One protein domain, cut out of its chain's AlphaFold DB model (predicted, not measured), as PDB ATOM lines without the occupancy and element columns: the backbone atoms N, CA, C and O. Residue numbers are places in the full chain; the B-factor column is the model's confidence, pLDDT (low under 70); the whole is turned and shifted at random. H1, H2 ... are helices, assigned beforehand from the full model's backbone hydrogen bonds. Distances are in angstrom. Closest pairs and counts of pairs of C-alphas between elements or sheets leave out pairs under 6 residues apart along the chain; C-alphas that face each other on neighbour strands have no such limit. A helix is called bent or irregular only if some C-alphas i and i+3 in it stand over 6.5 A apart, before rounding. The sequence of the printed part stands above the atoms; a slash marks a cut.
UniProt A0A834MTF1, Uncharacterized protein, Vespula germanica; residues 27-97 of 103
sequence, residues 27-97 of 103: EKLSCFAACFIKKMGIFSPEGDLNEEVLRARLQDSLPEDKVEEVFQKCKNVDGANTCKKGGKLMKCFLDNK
ATOM      1  N   GLU A  27     -37.725  31.323 -39.435       86.88
ATOM      2  CA  GLU A  27     -37.104  30.588 -38.335       86.88
ATOM      3  C   GLU A  27     -36.220  29.443 -38.838       86.88
ATOM      4  O   GLU A  27     -35.114  29.246 -38.327       86.88
ATOM      5  N   LYS A  28     -36.654  28.721 -39.878       86.44
ATOM      6  CA  LYS A  28     -35.897  27.593 -40.436       86.44
ATOM      7  C   LYS A  28     -34.621  28.079 -41.107       86.44
ATOM      8  O   LYS A  28     -33.572  27.467 -40.921       86.44
ATOM      9  N   LEU A  29     -34.692  29.191 -41.832       86.12
ATOM     10  CA  LEU A  29     -33.535  29.825 -42.452       86.12
ATOM     11  C   LEU A  29     -32.564  30.365 -41.393       86.12
ATOM     12  O   LEU A  29     -31.354  30.181 -41.517       86.12
ATOM     13  N   SER A  30     -33.086  30.947 -40.310       90.88
ATOM     14  CA  SER A  30     -32.279  31.386 -39.164       90.88
ATOM     15  C   SER A  30     -31.554  30.207 -38.501       90.88
ATOM     16  O   SER A  30     -30.352  30.273 -38.239       90.88
ATOM     17  N   CYS A  31     -32.251  29.088 -38.283       92.06
ATOM     18  CA  CYS A  31     -31.642  27.867 -37.754       92.06
ATOM     19  C   CYS A  31     -30.627  27.248 -38.722       92.06
ATOM     20  O   CYS A  31     -29.586  26.761 -38.280       92.06
ATOM     21  N   PHE A  32     -30.884  27.294 -40.031       89.19
ATOM     22  CA  PHE A  32     -29.925  26.857 -41.043       89.19
ATOM     23  C   PHE A  32     -28.642  27.696 -40.994       89.19
ATOM     24  O   PHE A  32     -27.548  27.136 -40.942       89.19
ATOM     25  N   ALA A  33     -28.765  29.025 -40.914       90.25
ATOM     26  CA  ALA A  33     -27.626  29.922 -40.748       90.25
ATOM     27  C   ALA A  33     -26.833  29.599 -39.471       90.25
ATOM     28  O   ALA A  33     -25.614  29.448 -39.527       90.25
ATOM     29  N   ALA A  34     -27.512  29.403 -38.337       92.69
ATOM     30  CA  ALA A  34     -26.864  29.004 -37.089       92.69
ATOM     31  C   ALA A  34     -26.138  27.652 -37.204       92.69
ATOM     32  O   ALA A  34     -25.015  27.513 -36.723       92.69
ATOM     33  N   CYS A  35     -26.744  26.663 -37.866       92.69
ATOM     34  CA  CYS A  35     -26.124  25.363 -38.124       92.69
ATOM     35  C   CYS A  35     -24.848  25.505 -38.963       92.69
ATOM     36  O   CYS A  35     -23.808  24.939 -38.623       92.69
ATOM     37  N   PHE A  36     -24.904  26.307 -40.023       90.00
ATOM     38  CA  PHE A  36     -23.760  26.570 -40.884       90.00
ATOM     39  C   PHE A  36     -22.624  27.288 -40.133       90.00
ATOM     40  O   PHE A  36     -21.471  26.870 -40.204       90.00
ATOM     41  N   ILE A  37     -22.951  28.303 -39.329       92.00
ATOM     42  CA  ILE A  37     -22.001  29.047 -38.482       92.00
ATOM     43  C   ILE A  37     -21.333  28.126 -37.446       92.00
ATOM     44  O   ILE A  37     -20.116  28.200 -37.260       92.00
ATOM     45  N   LYS A  38     -22.086  27.203 -36.828       94.19
ATOM     46  CA  LYS A  38     -21.526  26.156 -35.950       94.19
ATOM     47  C   LYS A  38     -20.575  25.230 -36.703       94.19
ATOM     48  O   LYS A  38     -19.485  24.948 -36.222       94.19
ATOM     49  N   LYS A  39     -20.942  24.798 -37.913       91.69
ATOM     50  CA  LYS A  39     -20.088  23.942 -38.753       91.69
ATOM     51  C   LYS A  39     -18.762  24.620 -39.123       91.69
ATOM     52  O   LYS A  39     -17.752  23.937 -39.257       91.69
ATOM     53  N   MET A  40     -18.752  25.946 -39.259       89.25
ATOM     54  CA  MET A  40     -17.528  26.723 -39.493       89.25
ATOM     55  C   MET A  40     -16.664  26.924 -38.239       89.25
ATOM     56  O   MET A  40     -15.531  27.391 -38.376       89.25
ATOM     57  N   GLY A  41     -17.182  26.586 -37.052       92.38
ATOM     58  CA  GLY A  41     -16.535  26.794 -35.753       92.38
ATOM     59  C   GLY A  41     -16.695  28.207 -35.186       92.38
ATOM     60  O   GLY A  41     -16.105  28.515 -34.156       92.38
ATOM     61  N   ILE A  42     -17.475  29.074 -35.844       93.69
ATOM     62  CA  ILE A  42     -17.715  30.452 -35.387       93.69
ATOM     63  C   ILE A  42     -18.616  30.454 -34.151       93.69
ATOM     64  O   ILE A  42     -18.433  31.274 -33.259       93.69
ATOM     65  N   PHE A  43     -19.582  29.537 -34.090       94.00
ATOM     66  CA  PHE A  43     -20.326  29.254 -32.868       94.00
ATOM     67  C   PHE A  43     -19.849  27.951 -32.238       94.00
ATOM     68  O   PHE A  43     -19.647  26.961 -32.946       94.00
ATOM     69  N   SER A  44     -19.760  27.935 -30.909       90.69
ATOM     70  CA  SER A  44     -19.667  26.699 -30.135       90.69
ATOM     71  C   SER A  44     -20.926  25.833 -30.334       90.69
ATOM     72  O   SER A  44     -21.963  26.322 -30.817       90.69
ATOM     73  N   PRO A  45     -20.895  24.544 -29.947       87.62
ATOM     74  CA  PRO A  45     -22.100  23.715 -29.896       87.62
ATOM     75  C   PRO A  45     -23.244  24.361 -29.093       87.62
ATOM     76  O   PRO A  45     -24.409  24.216 -29.473       87.62
ATOM     77  N   GLU A  46     -22.917  25.151 -28.071       86.25
ATOM     78  CA  GLU A  46     -23.837  25.874 -27.189       86.25
ATOM     79  C   GLU A  46     -24.357  27.186 -27.817       86.25
ATOM     80  O   GLU A  46     -25.456  27.635 -27.497       86.25
ATOM     81  N   GLY A  47     -23.652  27.748 -28.809       85.38
ATOM     82  CA  GLY A  47     -24.045  28.980 -29.512       85.38
ATOM     83  C   GLY A  47     -23.272  30.237 -29.096       85.38
ATOM     84  O   GLY A  47     -23.682  31.357 -29.434       85.38
ATOM     85  N   ASP A  48     -22.160  30.059 -28.392       91.75
ATOM     86  CA  ASP A  48     -21.250  31.136 -28.020       91.75
ATOM     87  C   ASP A  48     -20.355  31.504 -29.195       91.75
ATOM     88  O   ASP A  48     -19.921  30.638 -29.954       91.75
ATOM     89  N   LEU A  49     -20.105  32.801 -29.370       93.31
ATOM     90  CA  LEU A  49     -19.275  33.282 -30.465       93.31
ATOM     91  C   LEU A  49     -17.798  33.040 -30.145       93.31
ATOM     92  O   LEU A  49     -17.292  33.522 -29.137       93.31
ATOM     93  N   ASN A  50     -17.101  32.356 -31.044       94.88
ATOM     94  CA  ASN A  50     -15.652  32.273 -31.043       94.88
ATOM     95  C   ASN A  50     -15.083  33.417 -31.896       94.88
ATOM     96  O   ASN A  50     -15.078  33.353 -33.128       94.88
ATOM     97  N   GLU A  51     -14.628  34.480 -31.230       94.38
ATOM     98  CA  GLU A  51     -14.091  35.677 -31.885       94.38
ATOM     99  C   GLU A  51     -12.842  35.395 -32.731       94.38
ATOM    100  O   GLU A  51     -12.681  35.983 -33.802       94.38
ATOM    101  N   GLU A  52     -11.978  34.479 -32.290       94.56
ATOM    102  CA  GLU A  52     -10.755  34.111 -33.010       94.56
ATOM    103  C   GLU A  52     -11.090  33.421 -34.333       94.56
ATOM    104  O   GLU A  52     -10.596  33.816 -35.391       94.56
ATOM    105  N   VAL A  53     -12.002  32.441 -34.294       93.69
ATOM    106  CA  VAL A  53     -12.459  31.740 -35.499       93.69
ATOM    107  C   VAL A  53     -13.240  32.684 -36.406       93.69
ATOM    108  O   VAL A  53     -13.056  32.639 -37.620       93.69
ATOM    109  N   LEU A  54     -14.072  33.575 -35.854       92.31
ATOM    110  CA  LEU A  54     -14.763  34.583 -36.655       92.31
ATOM    111  C   LEU A  54     -13.763  35.449 -37.432       92.31
ATOM    112  O   LEU A  54     -13.909  35.607 -38.644       92.31
ATOM    113  N   ARG A  55     -12.744  35.990 -36.757       92.31
ATOM    114  CA  ARG A  55     -11.734  36.839 -37.401       92.31
ATOM    115  C   ARG A  55     -10.965  36.070 -38.481       92.31
ATOM    116  O   ARG A  55     -10.822  36.596 -39.581       92.31
ATOM    117  N   ALA A  56     -10.568  34.824 -38.216       92.31
ATOM    118  CA  ALA A  56      -9.899  33.973 -39.203       92.31
ATOM    119  C   ALA A  56     -10.772  33.726 -40.450       92.31
ATOM    120  O   ALA A  56     -10.321  33.905 -41.577       92.31
ATOM    121  N   ARG A  57     -12.063  33.411 -40.272       89.50
ATOM    122  CA  ARG A  57     -12.999  33.216 -41.398       89.50
ATOM    123  C   ARG A  57     -13.246  34.489 -42.202       89.50
ATOM    124  O   ARG A  57     -13.448  34.422 -43.414       89.50
ATOM    125  N   LEU A  58     -13.243  35.644 -41.540       89.31
ATOM    126  CA  LEU A  58     -13.319  36.930 -42.222       89.31
ATOM    127  C   LEU A  58     -12.052  37.187 -43.045       89.31
ATOM    128  O   LEU A  58     -12.191  37.640 -44.172       89.31
ATOM    129  N   GLN A  59     -10.857  36.848 -42.551       90.00
ATOM    130  CA  GLN A  59      -9.601  36.954 -43.314       90.00
ATOM    131  C   GLN A  59      -9.583  36.054 -44.558       90.00
ATOM    132  O   GLN A  59      -9.084  36.475 -45.596       90.00
ATOM    133  N   ASP A  60     -10.188  34.862 -44.490       88.75
ATOM    134  CA  ASP A  60     -10.332  33.973 -45.656       88.75
ATOM    135  C   ASP A  60     -11.190  34.600 -46.776       88.75
ATOM    136  O   ASP A  60     -11.071  34.229 -47.944       88.75
ATOM    137  N   SER A  61     -12.088  35.529 -46.424       82.19
ATOM    138  CA  SER A  61     -13.115  36.066 -47.331       82.19
ATOM    139  C   SER A  61     -12.955  37.551 -47.668       82.19
ATOM    140  O   SER A  61     -13.530  38.018 -48.649       82.19
ATOM    141  N   LEU A  62     -12.237  38.313 -46.841       85.19
ATOM    142  CA  LEU A  62     -12.129  39.767 -46.899       85.19
ATOM    143  C   LEU A  62     -10.668  40.205 -46.985       85.19
ATOM    144  O   LEU A  62      -9.807  39.601 -46.349       85.19
ATOM    145  N   PRO A  63     -10.385  41.323 -47.674       87.94
ATOM    146  CA  PRO A  63      -9.096  41.985 -47.543       87.94
ATOM    147  C   PRO A  63      -8.862  42.439 -46.093       87.94
ATOM    148  O   PRO A  63      -9.805  42.795 -45.383       87.94
ATOM    149  N   GLU A  64      -7.601  42.448 -45.667       87.25
ATOM    150  CA  GLU A  64      -7.190  42.711 -44.281       87.25
ATOM    151  C   GLU A  64      -7.735  44.040 -43.723       87.25
ATOM    152  O   GLU A  64      -8.192  44.090 -42.580       87.25
ATOM    153  N   ASP A  65      -7.807  45.087 -44.553       87.50
ATOM    154  CA  ASP A  65      -8.338  46.411 -44.195       87.50
ATOM    155  C   ASP A  65      -9.852  46.416 -43.896       87.50
ATOM    156  O   ASP A  65     -10.375  47.385 -43.343       87.50
ATOM    157  N   LYS A  66     -10.566  45.336 -44.244       88.38
ATOM    158  CA  LYS A  66     -12.011  45.161 -44.020       88.38
ATOM    159  C   LYS A  66     -12.367  44.156 -42.940       88.38
ATOM    160  O   LYS A  66     -13.495  44.189 -42.449       88.38
ATOM    161  N   VAL A  67     -11.431  43.301 -42.539       90.31
ATOM    162  CA  VAL A  67     -11.670  42.259 -41.533       90.31
ATOM    163  C   VAL A  67     -12.122  42.870 -40.214       90.31
ATOM    164  O   VAL A  67     -13.185  42.517 -39.706       90.31
ATOM    165  N   GLU A  68     -11.347  43.811 -39.674       92.56
ATOM    166  CA  GLU A  68     -11.625  44.376 -38.351       92.56
ATOM    167  C   GLU A  68     -12.896  45.241 -38.358       92.56
ATOM    168  O   GLU A  68     -13.670  45.216 -37.403       92.56
ATOM    169  N   GLU A  69     -13.168  45.934 -39.470       91.56
ATOM    170  CA  GLU A  69     -14.399  46.707 -39.661       91.56
ATOM    171  C   GLU A  69     -15.641  45.806 -39.546       91.56
ATOM    172  O   GLU A  69     -16.565  46.100 -38.783       91.56
ATOM    173  N   VAL A  70     -15.664  44.687 -40.279       91.00
ATOM    174  CA  VAL A  70     -16.797  43.749 -40.275       91.00
ATOM    175  C   VAL A  70     -16.882  42.993 -38.951       91.00
ATOM    176  O   VAL A  70     -17.974  42.810 -38.414       91.00
ATOM    177  N   PHE A  71     -15.740  42.601 -38.388       93.06
ATOM    178  CA  PHE A  71     -15.673  41.931 -37.095       93.06
ATOM    179  C   PHE A  71     -16.328  42.768 -35.992       93.06
ATOM    180  O   PHE A  71     -17.244  42.293 -35.319       93.06
ATOM    181  N   GLN A  72     -15.930  44.034 -35.842       94.44
ATOM    182  CA  GLN A  72     -16.465  44.910 -34.795       94.44
ATOM    183  C   GLN A  72     -17.961  45.194 -34.972       94.44
ATOM    184  O   GLN A  72     -18.688  45.282 -33.984       94.44
ATOM    185  N   LYS A  73     -18.441  45.276 -36.219       92.31
ATOM    186  CA  LYS A  73     -19.869  45.452 -36.519       92.31
ATOM    187  C   LYS A  73     -20.710  44.224 -36.168       92.31
ATOM    188  O   LYS A  73     -21.838  44.380 -35.709       92.31
ATOM    189  N   CYS A  74     -20.184  43.017 -36.386       92.94
ATOM    190  CA  CYS A  74     -20.979  41.791 -36.319       92.94
ATOM    191  C   CYS A  74     -20.762  40.941 -35.056       92.94
ATOM    192  O   CYS A  74     -21.618  40.117 -34.739       92.94
ATOM    193  N   LYS A  75     -19.671  41.124 -34.302       93.31
ATOM    194  CA  LYS A  75     -19.358  40.272 -33.137       93.31
ATOM    195  C   LYS A  75     -20.381  40.359 -31.994       93.31
ATOM    196  O   LYS A  75     -20.623  39.378 -31.306       93.31
ATOM    197  N   ASN A  76     -21.028  41.511 -31.823       92.31
ATOM    198  CA  ASN A  76     -21.978  41.750 -30.728       92.31
ATOM    199  C   ASN A  76     -23.433  41.440 -31.118       92.31
ATOM    200  O   ASN A  76     -24.368  41.923 -30.483       92.31
ATOM    201  N   VAL A  77     -23.644  40.677 -32.194       91.25
ATOM    202  CA  VAL A  77     -24.988  40.291 -32.616       91.25
ATOM    203  C   VAL A  77     -25.595  39.314 -31.613       91.25
ATOM    204  O   VAL A  77     -25.038  38.250 -31.335       91.25
ATOM    205  N   ASP A  78     -26.791  39.658 -31.142       90.12
ATOM    206  CA  ASP A  78     -27.554  38.860 -30.191       90.12
ATOM    207  C   ASP A  78     -28.948  38.482 -30.719       90.12
ATOM    208  O   ASP A  78     -29.518  39.129 -31.609       90.12
ATOM    209  N   GLY A  79     -29.533  37.422 -30.170       88.50
ATOM    210  CA  GLY A  79     -30.839  36.909 -30.562       88.50
ATOM    211  C   GLY A  79     -31.523  36.135 -29.444       88.50
ATOM    212  O   GLY A  79     -30.875  35.563 -28.582       88.50
ATOM    213  N   ALA A  80     -32.857  36.065 -29.505       91.94
ATOM    214  CA  ALA A  80     -33.678  35.398 -28.487       91.94
ATOM    215  C   ALA A  80     -33.338  33.907 -28.278       91.94
ATOM    216  O   ALA A  80     -33.677  33.326 -27.254       91.94
ATOM    217  N   ASN A  81     -32.701  33.278 -29.267       91.56
ATOM    218  CA  ASN A  81     -32.155  31.930 -29.198       91.56
ATOM    219  C   ASN A  81     -30.991  31.789 -30.197       91.56
ATOM    220  O   ASN A  81     -30.757  32.674 -31.029       91.56
ATOM    221  N   THR A  82     -30.294  30.651 -30.168       91.50
ATOM    222  CA  THR A  82     -29.145  30.383 -31.049       91.50
ATOM    223  C   THR A  82     -29.492  30.483 -32.538       91.50
ATOM    224  O   THR A  82     -28.677  30.976 -33.316       91.50
ATOM    225  N   CYS A  83     -30.696  30.066 -32.951       93.44
ATOM    226  CA  CYS A  83     -31.130  30.194 -34.343       93.44
ATOM    227  C   CYS A  83     -31.232  31.662 -34.765       93.44
ATOM    228  O   CYS A  83     -30.643  32.061 -35.765       93.44
ATOM    229  N   LYS A  84     -31.939  32.488 -33.987       93.31
ATOM    230  CA  LYS A  84     -32.102  33.919 -34.275       93.31
ATOM    231  C   LYS A  84     -30.774  34.671 -34.195       93.31
ATOM    232  O   LYS A  84     -30.534  35.536 -35.032       93.31
ATOM    233  N   LYS A  85     -29.889  34.305 -33.264       94.56
ATOM    234  CA  LYS A  85     -28.522  34.841 -33.198       94.56
ATOM    235  C   LYS A  85     -27.737  34.517 -34.477       94.56
ATOM    236  O   LYS A  85     -27.162  35.416 -35.080       94.56
ATOM    237  N   GLY A  86     -27.780  33.266 -34.946       92.62
ATOM    238  CA  GLY A  86     -27.112  32.851 -36.186       92.62
ATOM    239  C   GLY A  86     -27.688  33.503 -37.444       92.62
ATOM    240  O   GLY A  86     -26.931  33.963 -38.293       92.62
ATOM    241  N   GLY A  87     -29.015  33.616 -37.539       91.56
ATOM    242  CA  GLY A  87     -29.685  34.324 -38.632       91.56
ATOM    243  C   GLY A  87     -29.290  35.799 -38.702       91.56
ATOM    244  O   GLY A  87     -28.921  36.290 -39.768       91.56
ATOM    245  N   LYS A  88     -29.280  36.501 -37.562       92.31
ATOM    246  CA  LYS A  88     -28.833  37.899 -37.495       92.31
ATOM    247  C   LYS A  88     -27.345  38.057 -37.797       92.31
ATOM    248  O   LYS A  88     -26.970  39.023 -38.453       92.31
ATOM    249  N   LEU A  89     -26.501  37.123 -37.350       92.31
ATOM    250  CA  LEU A  89     -25.065  37.177 -37.626       92.31
ATOM    251  C   LEU A  89     -24.797  37.001 -39.127       92.31
ATOM    252  O   LEU A  89     -24.056  37.783 -39.717       92.31
ATOM    253  N   MET A  90     -25.480  36.045 -39.765       88.56
ATOM    254  CA  MET A  90     -25.437  35.871 -41.217       88.56
ATOM    255  C   MET A  90     -25.943  37.115 -41.950       88.56
ATOM    256  O   MET A  90     -25.292  37.578 -42.884       88.56
ATOM    257  N   LYS A  91     -27.065  37.698 -41.502       87.62
ATOM    258  CA  LYS A  91     -27.579  38.958 -42.052       87.62
ATOM    259  C   LYS A  91     -26.541  40.077 -41.934       87.62
ATOM    260  O   LYS A  91     -26.300  40.761 -42.915       87.62
ATOM    261  N   CYS A  92     -25.846  40.201 -40.802       90.56
ATOM    262  CA  CYS A  92     -24.787  41.197 -40.631       90.56
ATOM    263  C   CYS A  92     -23.649  41.036 -41.656       90.56
ATOM    264  O   CYS A  92     -23.202  42.029 -42.232       90.56
ATOM    265  N   PHE A  93     -23.206  39.806 -41.947       87.00
ATOM    266  CA  PHE A  93     -22.199  39.567 -42.991       87.00
ATOM    267  C   PHE A  93     -22.709  39.902 -44.394       87.00
ATOM    268  O   PHE A  93     -21.966  40.469 -45.198       87.00
ATOM    269  N   LEU A  94     -23.972  39.571 -44.678       81.69
ATOM    270  CA  LEU A  94     -24.619  39.887 -45.948       81.69
ATOM    271  C   LEU A  94     -24.849  41.390 -46.116       81.69
ATOM    272  O   LEU A  94     -24.648  41.889 -47.209       81.69
ATOM    273  N   ASP A  95     -25.204  42.133 -45.073       83.75
ATOM    274  CA  ASP A  95     -25.432  43.583 -45.154       83.75
ATOM    275  C   ASP A  95     -24.115  44.351 -45.334       83.75
ATOM    276  O   ASP A  95     -24.065  45.385 -45.999       83.75
ATOM    277  N   ASN A  96     -23.011  43.806 -44.819       82.50
ATOM    278  CA  ASN A  96     -21.668  44.354 -45.006       82.50
ATOM    279  C   ASN A  96     -20.952  43.745 -46.230       82.50
ATOM    280  O   ASN A  96     -19.720  43.722 -46.260       82.50
ATOM    281  N   LYS A  97     -21.728  43.246 -47.218       62.53
ATOM    282  CA  LYS A  97     -21.325  42.535 -48.451       62.53
ATOM    283  C   LYS A  97     -19.846  42.669 -48.811       62.53
ATOM    284  O   LYS A  97     -19.492  43.551 -49.588       62.53
TER     285      LYS A  97
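AT A GLANCE: This is residues 27 to 97 of the 103 residues of an uncharacterized protein of Vespula germanica (UniProt A0A834MTF1). Two crossed pairs of helices stand end to end, H1 with H4 and H2 with H3, joined where H3 meets residues 89 to 93 of H4. The printed part has 71 residues with four named helices, H1 to H4 in order, and no named strand: all helix. It is compact, radius of gyration of the C-alphas 11.2 A, and only just elongated, spanning 33 by 22 by 17 A.

HOW THE PARTS SIT: H4, residues 82 to 95, touches H1, residues 27 to 39, about perpendicular at 84 degrees; their closest C-alphas, Ser 30 and Gly 87, are 4.0 A apart. With residues 89 to 93 alone H4 touches H3, residues 64 to 74, a hairpin at a steep tilt of 41 degrees, opposite ways; the closest C-alphas, Cys 74 and Cys 92, are 5.8 A apart. H3 touches H2, residues 51 to 61, at a steep tilt of 48 degrees, opposite ways; the closest C-alphas, Leu 58 and Val 67, are 5.6 A apart. H1 is apart from H2 and H3, and H2 from H4. Each O i to N i+4 pair is within hydrogen-bond range in H1, H2 and H4, and 5 of 7 in H3.

IN THESE COORDINATES: H4, 19.7 A long, ends at C-alpha 95 (-25.432, 43.583, -45.154). H1, 18.3 A, begins at C-alpha 27 (-37.104, 30.588, -38.335). H2 is 15.5 A and H3 15.9 A long; H3 is irregular, C-alphas 65 and 68 being 7.0 A apart.

THE WHOLE: The printed part has no cut; the link H1 to H2 is long. The C-alphas farthest apart, Lys 28 and Asp 65, are 33.6 A apart. Residue 97 is under pLDDT 70.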